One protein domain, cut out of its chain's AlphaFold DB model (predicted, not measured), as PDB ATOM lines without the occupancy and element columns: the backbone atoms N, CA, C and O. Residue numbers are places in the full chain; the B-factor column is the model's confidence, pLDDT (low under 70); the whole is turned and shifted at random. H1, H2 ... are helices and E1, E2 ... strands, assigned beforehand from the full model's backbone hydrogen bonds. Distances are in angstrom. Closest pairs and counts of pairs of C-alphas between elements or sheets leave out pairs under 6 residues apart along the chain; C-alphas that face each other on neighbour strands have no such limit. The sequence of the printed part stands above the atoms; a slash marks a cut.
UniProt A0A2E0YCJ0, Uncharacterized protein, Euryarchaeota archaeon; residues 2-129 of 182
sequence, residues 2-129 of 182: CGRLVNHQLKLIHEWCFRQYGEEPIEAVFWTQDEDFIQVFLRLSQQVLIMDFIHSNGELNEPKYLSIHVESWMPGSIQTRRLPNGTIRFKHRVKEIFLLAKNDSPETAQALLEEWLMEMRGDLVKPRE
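Overview. This is residues 2 to 129 of the 182 residues of an uncharacterized protein of Euryarchaeota archaeon (UniProt A0A2E0YCJ0). A twisted sheet of four strands, E1 to E4, lies in the middle, with helix H1 slantwise over one face and, over the other, helix H2 and a smaller sheet of three strands, E5 to E7. The two sheets form a partial sandwich with crossed strands, and H2 packs on both of them. The printed part has 128 residues with two named helices and seven named strands, in the order H1 E1 E2 E3 E4 E5 E6 E7 H2; the sheets, E1-E2-E3-E4 and E5-E6-E7, are antiparallel and the class is mixed. The whole is compact, with a radius of gyration of the C-alphas of 14.8 A and spans of 45 by 37 by 26 A.

Arrangement. Start with E1, residues 27 to 33, E2, 37 to 43, E3, 47 to 56, and E4, 64 to 69: they form a meander, each strand the antiparallel neighbour of the one before. Look for N 29 and O 41 at 2.9 A, N 40 and O 51 at 3.1 A, and N 50 and O 66 at 2.9 A, each within hydrogen-bond range. H1, residues 2 to 21, and H2, residues 106 to 125, are on opposite faces, making three layers, helices on both faces of the sheet. H1 has a height over the sheet of 9.7 A and runs slantwise to the strands, only just, at 58 degrees to E2 on the local plane. H2, at a height of 9.0 A, runs along the strands, at 12 degrees to E3 on the local plane; their closest C-alphas, of Val 48 and Leu 113, are 6.9 A apart. A second meander is E5, residues 78 to 82, E6, 87 to 92, and E7, 95 to 100, with N 81 and O 89 at 3.0 A and N 90 and O 97 at 2.8 A. The two sheets form a sandwich, face to face, their strands at 38 degrees; the closest C-alphas of E4 and E7, of Leu 66 and Ile 97, are 6.3 A apart. H2 is also on the sheet E5 E6 E7, in two layers, a helix on one face of a sheet: it lies over E5, and C-alphas 80 and 106, their closest, are 5.5 A apart. H1 and H2 are apart. In H2 every O i to N i+4 pair is within hydrogen-bond range, in H1 15 of 16.

Along the chain. Find C-alpha 27 at (160.006, 202.965, 192.976), where E1 begins. E3, the longest strand, spans 27.6 A. H1 begins at C-alpha 2, (147.649, 195.041, 206.953), and spans 28.9 A; H2 spans 28.7 A to C-alpha 125 at (172.592, 207.891, 177.710).

Size, cuts and confidence. The C-alphas farthest apart, of Pro 84 and Glu 129, are 47.4 A apart. The printed part has no cut and no long link. The pLDDT is under 70 in residues 2 to 6, 55 to 61, 102 to 104 and 123 to 129.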
ATOM      1  N   CYS A   2     146.301 194.762 207.474       51.88
ATOM      2  CA  CYS A   2     147.649 195.041 206.953       51.88
ATOM      3  C   CYS A   2     147.738 196.166 205.886       51.88
ATOM      4  O   CYS A   2     148.692 196.932 205.865       51.88
ATOM      5  N   GLY A   3     146.716 196.345 205.037       55.16
ATOM      6  CA  GLY A   3     146.795 197.292 203.909       55.16
ATOM      7  C   GLY A   3     146.686 198.785 204.258       55.16
ATOM      8  O   GLY A   3     147.155 199.620 203.492       55.16
ATOM      9  N   ARG A   4     146.083 199.168 205.393       60.06
ATOM     10  CA  ARG A   4     145.962 200.597 205.768       60.06
ATOM     11  C   ARG A   4     147.271 201.172 206.308       60.06
ATOM     12  O   ARG A   4     147.574 202.323 206.017       60.06
ATOM     13  N   LEU A   5     148.038 200.366 207.045       60.72
ATOM     14  CA  LEU A   5     149.307 200.790 207.638       60.72
ATOM     15  C   LEU A   5     150.358 201.070 206.551       60.72
ATOM     16  O   LEU A   5     150.968 202.132 206.541       60.72
ATOM     17  N   VAL A   6     150.473 200.162 205.575       66.75
ATOM     18  CA  VAL A   6     151.397 200.285 204.431       66.75
ATOM     19  C   VAL A   6     151.107 201.544 203.603       66.75
ATOM     20  O   VAL A   6     152.023 202.282 203.256       66.75
ATOM     21  N   ASN A   7     149.829 201.842 203.338       73.94
ATOM     22  CA  ASN A   7     149.438 203.038 202.581       73.94
ATOM     23  C   ASN A   7     149.776 204.344 203.313       73.94
ATOM     24  O   ASN A   7     150.189 205.317 202.685       73.94
ATOM     25  N   HIS A   8     149.599 204.381 204.636       78.75
ATOM     26  CA  HIS A   8     149.941 205.564 205.421       78.75
ATOM     27  C   HIS A   8     151.453 205.816 205.420       78.75
ATOM     28  O   HIS A   8     151.894 206.934 205.175       78.75
ATOM     29  N   GLN A   9     152.239 204.763 205.613       78.69
ATOM     30  CA  GLN A   9     153.694 204.836 205.627       78.69
ATOM     31  C   GLN A   9     154.285 205.250 204.275       78.69
ATOM     32  O   GLN A   9     155.158 206.115 204.222       78.69
ATOM     33  N   LEU A  10     153.763 204.706 203.171       82.50
ATOM     34  CA  LEU A  10     154.173 205.115 201.829       82.50
ATOM     35  C   LEU A  10     153.875 206.600 201.579       82.50
ATOM     36  O   LEU A  10     154.721 207.316 201.048       82.50
ATOM     37  N   LYS A  11     152.713 207.090 202.032       85.12
ATOM     38  CA  LYS A  11     152.363 208.512 201.932       85.12
ATOM     39  C   LYS A  11     153.377 209.398 202.659       85.12
ATOM     40  O   LYS A  11     153.808 210.404 202.104       85.12
ATOM     41  N   LEU A  12     153.788 209.013 203.865       83.56
ATOM     42  CA  LEU A  12     154.778 209.769 204.631       83.56
ATOM     43  C   LEU A  12     156.153 209.788 203.943       83.56
ATOM     44  O   LEU A  12     156.817 210.824 203.911       83.56
ATOM     45  N   ILE A  13     156.557 208.667 203.340       87.12
ATOM     46  CA  ILE A  13     157.782 208.584 202.537       87.12
ATOM     47  C   ILE A  13     157.699 209.521 201.323       87.12
ATOM     48  O   ILE A  13     158.651 210.252 201.053       87.12
ATOM     49  N   HIS A  14     156.567 209.545 200.612       89.88
ATOM     50  CA  HIS A  14     156.361 210.444 199.470       89.88
ATOM     51  C   HIS A  14     156.421 211.915 199.893       89.88
ATOM     52  O   HIS A  14     157.123 212.701 199.261       89.88
ATOM     53  N   GLU A  15     155.743 212.288 200.984       88.06
ATOM     54  CA  GLU A  15     155.771 213.653 201.521       88.06
ATOM     55  C   GLU A  15     157.189 214.084 201.917       88.06
ATOM     56  O   GLU A  15     157.596 215.217 201.639       88.06
ATOM     57  N   TRP A  16     157.964 213.181 202.530       88.62
ATOM     58  CA  TRP A  16     159.358 213.447 202.868       88.62
ATOM     59  C   TRP A  16     160.222 213.616 201.610       88.62
ATOM     60  O   TRP A  16     160.939 214.614 201.498       88.62
ATOM     61  N   CYS A  17     160.114 212.710 200.631       89.81
ATOM     62  CA  CYS A  17     160.859 212.794 199.370       89.81
ATOM     63  C   CYS A  17     160.540 214.076 198.604       89.81
ATOM     64  O   CYS A  17     161.453 214.779 198.172       89.81
ATOM     65  N   PHE A  18     159.259 214.433 198.503       87.69
ATOM     66  CA  PHE A  18     158.836 215.647 197.823       87.69
ATOM     67  C   PHE A  18     159.382 216.898 198.518       87.69
ATOM     68  O   PHE A  18     159.865 217.816 197.858       87.69
ATOM     69  N   ARG A  19     159.379 216.923 199.857       87.38
ATOM     70  CA  ARG A  19     159.936 218.039 200.633       87.38
ATOM     71  C   ARG A  19     161.450 218.186 200.453       87.38
ATOM     72  O   ARG A  19     161.924 219.314 200.364       87.38
ATOM     73  N   GLN A  20     162.195 217.079 200.423       89.06
ATOM     74  CA  GLN A  20     163.664 217.102 200.374       89.06
ATOM     75  C   GLN A  20     164.233 217.219 198.955       89.06
ATOM     76  O   GLN A  20     165.243 217.888 198.746       89.06
ATOM     77  N   TYR A  21     163.595 216.576 197.977       88.69
ATOM     78  CA  TYR A  21     164.117 216.435 196.615       88.69
ATOM     79  C   TYR A  21     163.222 217.062 195.541       88.69
ATOM     80  O   TYR A  21     163.654 217.201 194.398       88.69
ATOM     81  N   GLY A  22     161.998 217.479 195.883       90.00
ATOM     82  CA  GLY A  22     161.041 218.037 194.922       90.00
ATOM     83  C   GLY A  22     160.440 216.998 193.971       90.00
ATOM     84  O   GLY A  22     159.866 217.373 192.951       90.00
ATOM     85  N   GLU A  23     160.585 215.709 194.280       91.44
ATOM     86  CA  GLU A  23     160.050 214.598 193.495       91.44
ATOM     87  C   GLU A  23     159.569 213.455 194.398       91.44
ATOM     88  O   GLU A  23     160.035 213.289 195.526       91.44
ATOM     89  N   GLU A  24     158.626 212.669 193.884       90.50
ATOM     90  CA  GLU A  24     158.182 211.421 194.505       90.50
ATOM     91  C   GLU A  24     159.043 210.244 194.022       90.50
ATOM     92  O   GLU A  24     159.587 210.294 192.912       90.50
ATOM     93  N   PRO A  25     159.180 209.174 194.824       93.19
ATOM     94  CA  PRO A  25     159.898 207.991 194.386       93.19
ATOM     95  C   PRO A  25     159.214 207.332 193.187       93.19
ATOM     96  O   PRO A  25     158.011 207.086 193.186       93.19
ATOM     97  N   ILE A  26     160.017 207.017 192.169       93.50
ATOM     98  CA  ILE A  26     159.606 206.212 191.012       93.50
ATOM     99  C   ILE A  26     159.321 204.782 191.471       93.50
ATOM    100  O   ILE A  26     158.416 204.124 190.966       93.50
ATOM    101  N   GLU A  27     160.113 204.306 192.429       92.31
ATOM    102  CA  GLU A  27     160.006 202.965 192.976       92.31
ATOM    103  C   GLU A  27     160.385 202.965 194.454       92.31
ATOM    104  O   GLU A  27     161.294 203.690 194.871       92.31
ATOM    105  N   ALA A  28     159.686 202.153 195.243       92.25
ATOM    106  CA  ALA A  28     159.930 201.989 196.666       92.25
ATOM    107  C   ALA A  28     159.885 200.504 197.026       92.25
ATOM    108  O   ALA A  28     158.885 199.828 196.787       92.25
ATOM    109  N   VAL A  29     160.967 200.007 197.621       91.31
ATOM    110  CA  VAL A  29     161.092 198.621 198.076       91.31
ATOM    111  C   VAL A  29     161.330 198.635 199.575       91.31
ATOM    112  O   VAL A  29     162.373 199.085 200.051       91.31
ATOM    113  N   PHE A  30     160.343 198.157 200.330       89.62
ATOM    114  CA  PHE A  30     160.466 198.012 201.775       89.62
ATOM    115  C   PHE A  30     161.469 196.909 202.089       89.62
ATOM    116  O   PHE A  30     161.274 195.754 201.724       89.62
ATOM    117  N   TRP A  31     162.536 197.288 202.783       90.19
ATOM    118  CA  TRP A  31     163.556 196.373 203.271       90.19
ATOM    119  C   TRP A  31     163.108 195.692 204.562       90.19
ATOM    120  O   TRP A  31     163.227 194.485 204.747       90.19
ATOM    121  N   THR A  32     162.590 196.473 205.504       87.81
ATOM    122  CA  THR A  32     161.993 195.956 206.734       87.81
ATOM    123  C   THR A  32     160.953 196.942 207.221       87.81
ATOM    124  O   THR A  32     161.168 198.149 207.197       87.81
ATOM    125  N   GLN A  33     159.831 196.413 207.685       84.44
ATOM    126  CA  GLN A  33     158.748 197.193 208.251       84.44
ATOM    127  C   GLN A  33     158.421 196.634 209.634       84.44
ATOM    128  O   GLN A  33     158.336 195.415 209.817       84.44
ATOM    129  N   ASP A  34     158.285 197.534 210.595       81.81
ATOM    130  CA  ASP A  34     157.856 197.252 211.957       81.81
ATOM    131  C   ASP A  34     156.965 198.402 212.457       81.81
ATOM    132  O   ASP A  34     156.751 199.384 211.737       81.81
ATOM    133  N   GLU A  35     156.416 198.281 213.664       75.19
ATOM    134  CA  GLU A  35     155.586 199.340 214.256       75.19
ATOM    135  C   GLU A  35     156.419 200.591 214.580       75.19
ATOM    136  O   GLU A  35     155.959 201.715 214.372       75.19
ATOM    137  N   ASP A  36     157.674 200.392 214.990       80.94
ATOM    138  CA  ASP A  36     158.560 201.465 215.449       80.94
ATOM    139  C   ASP A  36     159.511 201.989 214.366       80.94
ATOM    140  O   ASP A  36     160.128 203.042 214.524       80.94
ATOM    141  N   PHE A  37     159.687 201.274 213.255       83.31
ATOM    142  CA  PHE A  37     160.646 201.682 212.231       83.31
ATOM    143  C   PHE A  37     160.311 201.153 210.838       83.31
ATOM    144  O   PHE A  37     159.649 200.131 210.657       83.31
ATOM    145  N   ILE A  38     160.816 201.864 209.832       87.88
ATOM    146  CA  ILE A  38     160.708 201.493 208.427       87.88
ATOM    147  C   ILE A  38     162.065 201.661 207.773       87.88
ATOM    148  O   ILE A  38     162.653 202.739 207.781       87.88
ATOM    149  N   GLN A  39     162.517 200.600 207.128       91.56
ATOM    150  CA  GLN A  39     163.700 200.599 206.292       91.56
ATOM    151  C   GLN A  39     163.266 200.383 204.853       91.56
ATOM    152  O   GLN A  39     162.503 199.461 204.558       91.56
ATOM    153  N   VAL A  40     163.716 201.252 203.955       92.38
ATOM    154  CA  VAL A  40     163.227 201.286 202.575       92.38
ATOM    155  C   VAL A  40     164.335 201.712 201.619       92.38
ATOM    156  O   VAL A  40     165.157 202.576 201.936       92.38
ATOM    157  N   PHE A  41     164.344 201.102 200.438       95.25
ATOM    158  CA  PHE A  41     165.103 201.573 199.290       95.25
ATOM    159  C   PHE A  41     164.181 202.352 198.366       95.25
ATOM    160  O   PHE A  41     163.091 201.885 198.037       95.25
ATOM    161  N   LEU A  42     164.624 203.524 197.928       95.44
ATOM    162  CA  LEU A  42     163.860 204.376 197.027       95.44
ATOM    163  C   LEU A  42     164.661 204.647 195.767       95.44
ATOM    164  O   LEU A  42     165.845 204.988 195.841       95.44
ATOM    165  N   ARG A  43     163.994 204.567 194.619       96.44
ATOM    166  CA  ARG A  43     164.515 205.060 193.349       96.44
ATOM    167  C   ARG A  43     163.903 206.413 193.035       96.44
ATOM    168  O   ARG A  43     162.688 206.534 192.889       96.44
ATOM    169  N   LEU A  44     164.757 207.416 192.895       95.25
ATOM    170  CA  LEU A  44     164.407 208.727 192.357       95.25
ATOM    171  C   LEU A  44     164.878 208.840 190.900       95.25
ATOM    172  O   LEU A  44     165.453 207.900 190.354       95.25
ATOM    173  N   SER A  45     164.667 209.990 190.254       92.38
ATOM    174  CA  SER A  45     165.033 210.166 188.842       92.38
ATOM    175  C   SER A  45     166.539 210.081 188.559       92.38
ATOM    176  O   SER A  45     166.928 209.715 187.450       92.38
ATOM    177  N   GLN A  46     167.390 210.441 189.526       92.81
ATOM    178  CA  GLN A  46     168.852 210.527 189.345       92.81
ATOM    179  C   GLN A  46     169.664 209.946 190.515       92.81
ATOM    180  O   GLN A  46     170.884 210.129 190.597       92.81
ATOM    181  N   GLN A  47     169.008 209.288 191.463       96.25
ATOM    182  CA  GLN A  47     169.666 208.725 192.637       96.25
ATOM    183  C   GLN A  47     168.846 207.596 193.242       96.25
ATOM    184  O   GLN A  47     167.629 207.535 193.075       96.25
ATOM    185  N   VAL A  48     169.526 206.743 193.999       97.38
ATOM    186  CA  VAL A  48     168.881 205.815 194.927       97.38
ATOM    187  C   VAL A  48     169.089 206.293 196.358       97.38
ATOM    188  O   VAL A  48     170.127 206.880 196.685       97.38
ATOM    189  N   LEU A  49     168.099 206.038 197.209       96.94
ATOM    190  CA  LEU A  49     168.156 206.298 198.641       96.94
ATOM    191  C   LEU A  49     168.035 204.983 199.402       96.94
ATOM    192  O   LEU A  49     167.188 204.151 199.088       96.94
ATOM    193  N   ILE A  50     168.853 204.837 200.435       96.25
ATOM    194  CA  ILE A  50     168.718 203.797 201.449       96.25
ATOM    195  C   ILE A  50     168.337 204.492 202.740       96.25
ATOM    196  O   ILE A  50     169.097 205.344 203.199       96.25
ATOM    197  N   MET A  51     167.179 204.167 203.300       93.25
ATOM    198  CA  MET A  51     166.596 204.937 204.393       93.25
ATOM    199  C   MET A  51     166.253 204.074 205.598       93.25
ATOM    200  O   MET A  51     165.830 202.928 205.449       93.25
ATOM    201  N   ASP A  52     166.404 204.674 206.774       91.75
ATOM    202  CA  ASP A  52     166.017 204.152 208.080       91.75
ATOM    203  C   ASP A  52     165.192 205.225 208.806       91.75
ATOM    204  O   ASP A  52     165.719 206.228 209.305       91.75
ATOM    205  N   PHE A  53     163.874 205.044 208.784       86.88
ATOM    206  CA  PHE A  53     162.899 205.876 209.473       86.88
ATOM    207  C   PHE A  53     162.600 205.268 210.835       86.88
ATOM    208  O   PHE A  53     162.078 204.158 210.918       86.88
ATOM    209  N   ILE A  54     162.863 206.019 211.898       79.81
ATOM    210  CA  ILE A  54     162.470 205.640 213.255       79.81
ATOM    211  C   ILE A  54     161.225 206.447 213.614       79.81
ATOM    212  O   ILE A  54     161.248 207.680 213.597       79.81
ATOM    213  N   HIS A  55     160.149 205.741 213.941       68.06
ATOM    214  CA  HIS A  55     158.941 206.312 214.513       68.06
ATOM    215  C   HIS A  55     159.156 206.402 216.018       68.06
ATOM    216  O   HIS A  55     159.470 205.415 216.678       68.06
ATOM    217  N   SER A  56     158.985 207.589 216.584       58.97
ATOM    218  CA  SER A  56     158.845 207.730 218.030       58.97
ATOM    219  C   SER A  56     157.580 208.521 218.301       58.97
ATOM    220  O   SER A  56     157.443 209.636 217.806       58.97
ATOM    221  N   ASN A  57     156.658 207.956 219.082       52.62
ATOM    222  CA  ASN A  57     155.449 208.643 219.550       52.62
ATOM    223  C   ASN A  57     154.568 209.256 218.440       52.62
ATOM    224  O   ASN A  57     153.948 210.294 218.649       52.62
ATOM    225  N   GLY A  58     154.485 208.622 217.267       53.16
ATOM    226  CA  GLY A  58     153.604 209.070 216.179       53.16
ATOM    227  C   GLY A  58     154.148 210.213 215.314       53.16
ATOM    228  O   GLY A  58     153.455 210.633 214.390       53.16
ATOM    229  N   GLU A  59     155.381 210.670 215.548       56.31
ATOM    230  CA  GLU A  59     156.088 211.605 214.668       56.31
ATOM    231  C   GLU A  59     157.276 210.914 213.985       56.31
ATOM    232  O   GLU A  59     158.002 210.110 214.580       56.31
ATOM    233  N   LEU A  60     157.461 211.220 212.698       56.16
ATOM    234  CA  LEU A  60     158.642 210.811 211.947       56.16
ATOM    235  C   LEU A  60     159.795 211.739 212.305       56.16
ATOM    236  O   LEU A  60     159.809 212.903 211.903       56.16
ATOM    237  N   ASN A  61     160.781 211.203 213.021       69.50
ATOM    238  CA  ASN A  61     162.063 211.883 213.162       69.50
ATOM    239  C   ASN A  61     162.742 212.021 211.792       69.50
ATOM    240  O   ASN A  61     162.446 211.265 210.861       69.50
ATOM    241  N   GLU A  62     163.687 212.958 211.672       76.81
ATOM    242  CA  GLU A  62     164.537 213.030 210.482       76.81
ATOM    243  C   GLU A  62     165.204 211.664 210.236       76.81
ATOM    244  O   GLU A  62     165.906 211.152 211.117       76.81
ATOM    245  N   PRO A  63     164.975 211.040 209.067       85.31
ATOM    246  CA  PRO A  63     165.485 209.708 208.804       85.31
ATOM    247  C   PRO A  63     166.994 209.735 208.636       85.31
ATOM    248  O   PRO A  63     167.571 210.673 208.080       85.31
ATOM    249  N   LYS A  64     167.639 208.635 209.018       90.88
ATOM    250  CA  LYS A  64     169.000 208.371 208.555       90.88
ATOM    251  C   LYS A  64     168.906 207.861 207.127       90.88
ATOM    252  O   LYS A  64     168.110 206.971 206.836       90.88
ATOM    253  N   TYR A  65     169.723 208.403 206.231       94.00
ATOM    254  CA  TYR A  65     169.729 207.949 204.848       94.00
ATOM    255  C   TYR A  65     171.111 208.003 204.201       94.00
ATOM    256  O   TYR A  65     171.955 208.844 204.514       94.00
ATOM    257  N   LEU A  66     171.313 207.104 203.243       96.00
ATOM    258  CA  LEU A  66     172.422 207.113 202.303       96.00
ATOM    259  C   LEU A  66     171.873 207.413 200.908       96.00
ATOM    260  O   LEU A  66     171.131 206.615 200.346       96.00
ATOM    261  N   SER A  67     172.257 208.563 200.353       96.38
ATOM    262  CA  SER A  67     171.982 208.933 198.960       96.38
ATOM    263  C   SER A  67     173.165 208.569 198.062       96.38
ATOM    264  O   SER A  67     174.327 208.827 198.406       96.38
ATOM    265  N   ILE A  68     172.858 207.981 196.905       96.88
ATOM    266  CA  ILE A  68     173.824 207.614 195.871       96.88
ATOM    267  C   ILE A  68     173.329 208.159 194.532       96.88
ATOM    268  O   ILE A  68     172.401 207.623 193.930       96.88
ATOM    269  N   HIS A  69     173.971 209.226 194.058       95.75
ATOM    270  CA  HIS A  69     173.687 209.804 192.746       95.75
ATOM    271  C   HIS A  69     174.325 208.980 191.632       95.75
ATOM    272  O   HIS A  69     175.504 208.623 191.727       95.75
ATOM    273  N   VAL A  70     173.586 208.781 190.540       94.25
ATOM    274  CA  VAL A  70     174.033 208.032 189.352       94.25
ATOM    275  C   VAL A  70     175.313 208.602 188.720       94.25
ATOM    276  O   VAL A  70     176.160 207.849 188.234       94.25
ATOM    277  N   GLU A  71     175.500 209.924 188.794       91.12
ATOM    278  CA  GLU A  71     176.704 210.621 188.321       91.12
ATOM    279  C   GLU A  71     177.941 210.295 189.169       91.12
ATOM    280  O   GLU A  71     179.066 210.283 188.680       91.12
ATOM    281  N   SER A  72     177.732 210.022 190.457       90.88
ATOM    282  CA  SER A  72     178.795 209.743 191.426       90.88
ATOM    283  C   SER A  72     179.097 208.247 191.576       90.88
ATOM    284  O   SER A  72     180.119 207.872 192.158       90.88
ATOM    285  N   TRP A  73     178.211 207.396 191.073       95.69
ATOM    286  CA  TRP A  73     178.299 205.950 191.202       95.69
ATOM    287  C   TRP A  73     179.244 205.338 190.160       95.69
ATOM    288  O   TRP A  73     179.383 205.826 189.038       95.69
ATOM    289  N   MET A  74     179.888 204.233 190.517       93.06
ATOM    290  CA  MET A  74     180.586 203.345 189.583       93.06
ATOM    291  C   MET A  74     180.069 201.916 189.781       93.06
ATOM    292  O   MET A  74     179.793 201.560 190.925       93.06
ATOM    293  N   PRO A  75     179.968 201.086 188.730       93.00
ATOM    294  CA  PRO A  75     179.531 199.702 188.888       93.00
ATOM    295  C   PRO A  75     180.350 198.967 189.955       93.00
ATOM    296  O   PRO A  75     181.583 198.998 189.922       93.00
ATOM    297  N   GLY A  76     179.664 198.355 190.920       91.69
ATOM    298  CA  GLY A  76     180.271 197.658 192.058       91.69
ATOM    299  C   GLY A  76     180.835 198.571 193.155       91.69
ATOM    300  O   GLY A  76     181.554 198.098 194.037       91.69
ATOM    301  N   SER A  77     180.555 199.877 193.116       94.19
ATOM    302  CA  SER A  77     180.986 200.822 194.160       94.19
ATOM    303  C   SER A  77     180.129 200.773 195.425       94.19
ATOM    304  O   SER A  77     180.551 201.309 196.457       94.19
ATOM    305  N   ILE A  78     178.955 200.138 195.372       96.56
ATOM    306  CA  ILE A  78     178.146 199.847 196.553       96.56
ATOM    307  C   ILE A  78     178.684 198.576 197.197       96.56
ATOM    308  O   ILE A  78     178.777 197.528 196.568       96.56
ATOM    309  N   GLN A  79     179.033 198.675 198.475       95.88
ATOM    310  CA  GLN A  79     179.524 197.551 199.261       95.88
ATOM    311  C   GLN A  79     178.509 197.208 200.339       95.88
ATOM    312  O   GLN A  79     178.193 198.055 201.182       95.88
ATOM    313  N   THR A  80     178.056 195.958 200.363       95.12
ATOM    314  CA  THR A  80     177.232 195.434 201.451       95.12
ATOM    315  C   THR A  80     178.002 194.399 202.263       95.12
ATOM    316  O   THR A  80     178.845 193.659 201.756       95.12
ATOM    317  N   ARG A  81     177.785 194.387 203.580       94.25
ATOM    318  CA  ARG A  81     178.373 193.376 204.466       94.25
ATOM    319  C   ARG A  81     177.458 193.108 205.645       94.25
ATOM    320  O   ARG A  81     177.144 194.030 206.399       94.25
ATOM    321  N   ARG A  82     177.110 191.838 205.856       93.12
ATOM    322  CA  ARG A  82     176.454 191.403 207.090       93.12
ATOM    323  C   ARG A  82     177.446 191.443 208.254       93.12
ATOM    324  O   ARG A  82     178.577 190.961 208.147       93.12
ATOM    325  N   LEU A  83     177.026 192.058 209.348       93.25
ATOM    326  CA  LEU A  83     177.780 192.172 210.587       93.25
ATOM    327  C   LEU A  83     177.369 191.074 211.582       93.25
ATOM    328  O   LEU A  83     176.262 190.542 211.481       93.25
ATOM    329  N   PRO A  84     178.224 190.749 212.574       89.12
ATOM    330  CA  PRO A  84     177.928 189.709 213.567       89.12
ATOM    331  C   PRO A  84     176.668 189.968 214.401       89.12
ATOM    332  O   PRO A  84     176.050 189.028 214.883       89.12
ATOM    333  N   ASN A  85     176.269 191.232 214.554       87.88
ATOM    334  CA  ASN A  85     175.059 191.632 215.275       87.88
ATOM    335  C   ASN A  85     173.761 191.460 214.457       87.88
ATOM    336  O   ASN A  85     172.711 191.913 214.896       87.88
ATOM    337  N   GLY A  86     173.828 190.876 213.256       85.94
ATOM    338  CA  GLY A  86     172.661 190.669 212.397       85.94
ATOM    339  C   GLY A  86     172.228 191.901 211.596       85.94
ATOM    340  O   GLY A  86     171.197 191.855 210.937       85.94
ATOM    341  N   THR A  87     172.996 192.994 211.600       91.94
ATOM    342  CA  THR A  87     172.750 194.140 210.703       91.94
ATOM    343  C   THR A  87     173.511 193.993 209.386       91.94
ATOM    344  O   THR A  87     174.522 193.294 209.305       91.94
ATOM    345  N   ILE A  88     173.041 194.657 208.335       94.56
ATOM    346  CA  ILE A  88     173.754 194.815 207.069       94.56
ATOM    347  C   ILE A  88     174.253 196.246 206.988       94.56
ATOM    348  O   ILE A  88     173.473 197.195 207.040       94.56
ATOM    349  N   ARG A  89     175.565 196.397 206.822       95.81
ATOM    350  CA  ARG A  89     176.175 197.678 206.489       95.81
ATOM    351  C   ARG A  89     176.116 197.885 204.983       95.81
ATOM    352  O   ARG A  89     176.685 197.080 204.248       95.81
ATOM    353  N   PHE A  90     175.531 198.994 204.563       96.75
ATOM    354  CA  PHE A  90     175.608 199.524 203.209       96.75
ATOM    355  C   PHE A  90     176.615 200.663 203.192       96.75
ATOM    356  O   PHE A  90     176.542 201.568 204.022       96.75
ATOM    357  N   LYS A  91     177.559 200.625 202.256       97.19
ATOM    358  CA  LYS A  91     178.601 201.641 202.122       97.19
ATOM    359  C   LYS A  91     178.738 202.086 200.675       97.19
ATOM    360  O   LYS A  91     178.817 201.261 199.770       97.19
ATOM    361  N   HIS A  92     178.853 203.395 200.487       97.06
ATOM    362  CA  HIS A  92     179.255 204.005 199.227       97.06
ATOM    363  C   HIS A  92     180.213 205.163 199.520       97.06
ATOM    364  O   HIS A  92     179.878 206.123 200.224       97.06
ATOM    365  N   ARG A  93     181.436 205.071 198.984       92.81
ATOM    366  CA  ARG A  93     182.543 205.996 199.281       92.81
ATOM    367  C   ARG A  93     182.810 206.080 200.796       92.81
ATOM    368  O   ARG A  93     183.158 205.076 201.413       92.81
ATOM    369  N   VAL A  94     182.670 207.268 201.387       93.06
ATOM    370  CA  VAL A  94     182.882 207.532 202.822       93.06
ATOM    371  C   VAL A  94     181.602 207.434 203.651       93.06
ATOM    372  O   VAL A  94     181.672 207.514 204.872       93.06
ATOM    373  N   LYS A  95     180.437 207.286 203.010       95.38
ATOM    374  CA  LYS A  95     179.141 207.256 203.690       95.38
ATOM    375  C   LYS A  95     178.677 205.817 203.893       95.38
ATOM    376  O   LYS A  95     178.886 204.963 203.027       95.38
ATOM    377  N   GLU A  96     178.020 205.570 205.019       96.62
ATOM    378  CA  GLU A  96     177.482 204.261 205.376       96.62
ATOM    379  C   GLU A  96     176.164 204.367 206.147       96.62
ATOM    380  O   GLU A  96     175.884 205.380 206.787       96.62
ATOM    381  N   ILE A  97     175.358 203.312 206.060       95.62
ATOM    382  CA  ILE A  97     174.115 203.121 206.814       95.62
ATOM    383  C   ILE A  97     173.981 201.642 207.198       95.62
ATOM    384  O   ILE A  97     174.515 200.765 206.516       95.62
ATOM    385  N   PHE A  98     173.293 201.361 208.304       94.56
ATOM    386  CA  PHE A  98     173.134 200.017 208.854       94.56
ATOM    387  C   PHE A  98     171.651 199.676 208.935       94.56
ATOM    388  O   PHE A  98     170.909 200.388 209.601       94.56
ATOM    389  N   LEU A  99     171.236 198.598 208.273       93.19
ATOM    390  CA  LEU A  99     169.854 198.109 208.287       93.19
ATOM    391  C   LEU A  99     169.772 196.740 208.967       93.19
ATOM    392  O   LEU A  99     170.773 196.031 209.068       93.19
ATOM    393  N   LEU A 100     168.594 196.335 209.434       90.38
ATOM    394  CA  LEU A 100     168.399 195.025 210.063       90.38
ATOM    395  C   LEU A 100     168.346 193.917 209.007       90.38
ATOM    396  O   LEU A 100     167.700 194.078 207.982       90.38
ATOM    397  N   ALA A 101     168.985 192.770 209.237       78.06
ATOM    398  CA  ALA A 101     168.869 191.622 208.339       78.06
ATOM    399  C   ALA A 101     167.738 190.696 208.817       78.06
ATOM    400  O   ALA A 101     168.008 189.759 209.564       78.06
ATOM    401  N   LYS A 102     166.476 190.947 208.426       68.12
ATOM    402  CA  LYS A 102     165.388 189.996 208.739       68.12
ATOM    403  C   LYS A 102     165.484 188.745 207.851       68.12
ATOM    404  O   LYS A 102     165.801 187.686 208.376       68.12
ATOM    405  N   ASN A 103     165.297 188.863 206.532       60.75
ATOM    406  CA  ASN A 103     165.298 187.699 205.620       60.75
ATOM    407  C   ASN A 103     166.128 187.869 204.337       60.75
ATOM    408  O   ASN A 103     166.395 186.883 203.655       60.75
ATOM    409  N   ASP A 104     166.579 189.082 204.026       69.25
ATOM    410  CA  ASP A 104     167.184 189.375 202.730       69.25
ATOM    411  C   ASP A 104     168.715 189.308 202.747       69.25
ATOM    412  O   ASP A 104     169.391 189.606 203.746       69.25
ATOM    413  N   SER A 105     169.276 188.875 201.617       82.38
ATOM    414  CA  SER A 105     170.723 188.771 201.446       82.38
ATOM    415  C   SER A 105     171.332 190.157 201.160       82.38
ATOM    416  O   SER A 105     170.745 190.943 200.405       82.38
ATOM    417  N   PRO A 106     172.501 190.487 201.749       86.19
ATOM    418  CA  PRO A 106     173.250 191.693 201.392       86.19
ATOM    419  C   PRO A 106     173.480 191.825 199.881       86.19
ATOM    420  O   PRO A 106     173.495 192.937 199.351       86.19
ATOM    421  N   GLU A 107     173.662 190.696 199.199       87.88
ATOM    422  CA  GLU A 107     173.965 190.605 197.776       87.88
ATOM    423  C   GLU A 107     172.744 190.970 196.924       87.88
ATOM    424  O   GLU A 107     172.876 191.730 195.970       87.88
ATOM    425  N   THR A 108     171.548 190.508 197.301       87.50
ATOM    426  CA  THR A 108     170.286 190.877 196.636       87.50
ATOM    427  C   THR A 108     170.020 192.372 196.771       87.50
ATOM    428  O   THR A 108     169.683 193.032 195.791       87.50
ATOM    429  N   ALA A 109     170.223 192.924 197.970       90.38
ATOM    430  CA  ALA A 109     170.051 194.351 198.221       90.38
ATOM    431  C   ALA A 109     171.020 195.198 197.383       90.38
ATOM    432  O   ALA A 109     170.637 196.203 196.789       90.38
ATOM    433  N   GLN A 110     172.283 194.768 197.317       92.38
ATOM    434  CA  GLN A 110     173.296 195.413 196.490       92.38
ATOM    435  C   GLN A 110     172.925 195.347 195.007       92.38
ATOM    436  O   GLN A 110     172.993 196.366 194.326       92.38
ATOM    437  N   ALA A 111     172.527 194.170 194.521       92.06
ATOM    438  CA  ALA A 111     172.168 193.957 193.125       92.06
ATOM    439  C   ALA A 111     171.010 194.862 192.693       92.06
ATOM    440  O   ALA A 111     171.127 195.512 191.661       92.06
ATOM    441  N   LEU A 112     169.961 194.984 193.514       94.00
ATOM    442  CA  LEU A 112     168.826 195.876 193.254       94.00
ATOM    443  C   LEU A 112     169.263 197.342 193.101       94.00
ATOM    444  O   LEU A 112     168.874 198.029 192.160       94.00
ATOM    445  N   LEU A 113     170.092 197.835 194.026       95.44
ATOM    446  CA  LEU A 113     170.558 199.225 193.994       95.44
ATOM    447  C   LEU A 113     171.458 199.494 192.779       95.44
ATOM    448  O   LEU A 113     171.354 200.548 192.150       95.44
ATOM    449  N   GLU A 114     172.338 198.548 192.448       94.62
ATOM    450  CA  GLU A 114     173.214 198.614 191.274       94.62
ATOM    451  C   GLU A 114     172.406 198.539 189.967       94.62
ATOM    452  O   GLU A 114     172.696 199.285 189.033       94.62
ATOM    453  N   GLU A 115     171.361 197.708 189.909       94.00
ATOM    454  CA  GLU A 115     170.433 197.607 188.778       94.00
ATOM    455  C   GLU A 115     169.714 198.934 188.536       94.00
ATOM    456  O   GLU A 115     169.807 199.487 187.440       94.00
ATOM    457  N   TRP A 116     169.102 199.523 189.567       96.12
ATOM    458  CA  TRP A 116     168.453 200.831 189.457       96.12
ATOM    459  C   TRP A 116     169.407 201.932 188.977       96.12
ATOM    460  O   TRP A 116     169.031 202.767 188.151       96.12
ATOM    461  N   LEU A 117     170.651 201.947 189.465       95.12
ATOM    462  CA  LEU A 117     171.674 202.904 189.026       95.12
ATOM    463  C   LEU A 117     172.133 202.651 187.589       95.12
ATOM    464  O   LEU A 117     172.386 203.609 186.851       95.12
ATOM    465  N   MET A 118     172.194 201.392 187.167       92.06
ATOM    466  CA  MET A 118     172.514 201.016 185.796       92.06
ATOM    467  C   MET A 118     171.393 201.407 184.827       92.06
ATOM    468  O   MET A 118     171.680 201.989 183.780       92.06
ATOM    469  N   GLU A 119     170.131 201.161 185.184       90.75
ATOM    470  CA  GLU A 119     168.961 201.605 184.419       90.75
ATOM    471  C   GLU A 119     168.952 203.124 184.261       90.75
ATOM    472  O   GLU A 119     168.886 203.629 183.140       90.75
ATOM    473  N   MET A 120     169.116 203.856 185.369       91.31
ATOM    474  CA  MET A 120     169.216 205.315 185.351       91.31
ATOM    475  C   MET A 120     170.371 205.786 184.474       91.31
ATOM    476  O   MET A 120     170.223 206.752 183.734       91.31
ATOM    477  N   ARG A 121     171.525 205.107 184.514       87.00
ATOM    478  CA  ARG A 121     172.661 205.432 183.647       87.00
ATOM    479  C   ARG A 121     172.346 205.173 182.173       87.00
ATOM    480  O   ARG A 121     172.709 205.995 181.338       87.00
ATOM    481  N   GLY A 122     171.679 204.071 181.841       77.81
ATOM    482  CA  GLY A 122     171.224 203.777 180.478       77.81
ATOM    483  C   GLY A 122     170.218 204.813 179.968       77.81
ATOM    484  O   GLY A 122     170.330 205.303 178.841       77.81
ATOM    485  N   ASP A 123     169.303 205.238 180.835       60.47
ATOM    486  CA  ASP A 123     168.372 206.333 180.576       60.47
ATOM    487  C   ASP A 123     169.076 207.692 180.495       60.47
ATOM    488  O   ASP A 123     168.638 208.545 179.722       60.47
ATOM    489  N   LEU A 124     170.204 207.866 181.200       55.84
ATOM    490  CA  LEU A 124     171.118 209.006 181.091       55.84
ATOM    491  C   LEU A 124     172.021 208.989 179.844       55.84
ATOM    492  O   LEU A 124     172.612 210.014 179.505       55.84
ATOM    493  N   VAL A 125     172.052 207.897 179.082       52.25
ATOM    494  CA  VAL A 125     172.592 207.891 177.710       52.25
ATOM    495  C   VAL A 125     171.504 208.247 176.676       52.25
ATOM    496  O   VAL A 125     171.802 208.830 175.634       52.25
ATOM    497  N   LYS A 126     170.220 208.026 176.996       50.41
ATOM    498  CA  LYS A 126     169.044 208.506 176.234       50.41
ATOM    499  C   LYS A 126     168.517 209.954 176.502       50.41
ATOM    500  O   LYS A 126     167.596 210.363 175.793       50.41
ATOM    501  N   PRO A 127     169.014 210.817 177.416       49.12
ATOM    502  CA  PRO A 127     168.251 211.894 178.050       49.12
ATOM    503  C   PRO A 127     168.513 213.254 177.399       49.12
ATOM    504  O   PRO A 127     168.488 214.283 178.081       49.12
ATOM    505  N   ARG A 128     168.770 213.314 176.091       50.69
ATOM    506  CA  ARG A 128     168.862 214.620 175.419       50.69
ATOM    507  C   ARG A 128     167.508 215.348 175.407       50.69
ATOM    508  O   ARG A 128     167.450 216.544 175.143       50.69
ATOM    509  N   GLU A 129     166.423 214.639 175.722       52.12
ATOM    510  CA  GLU A 129     165.059 215.156 175.647       52.12
ATOM    511  C   GLU A 129     164.473 215.605 176.996       52.12
ATOM    512  O   GLU A 129     163.900 216.689 177.074       52.12
TER     513      GLU A 129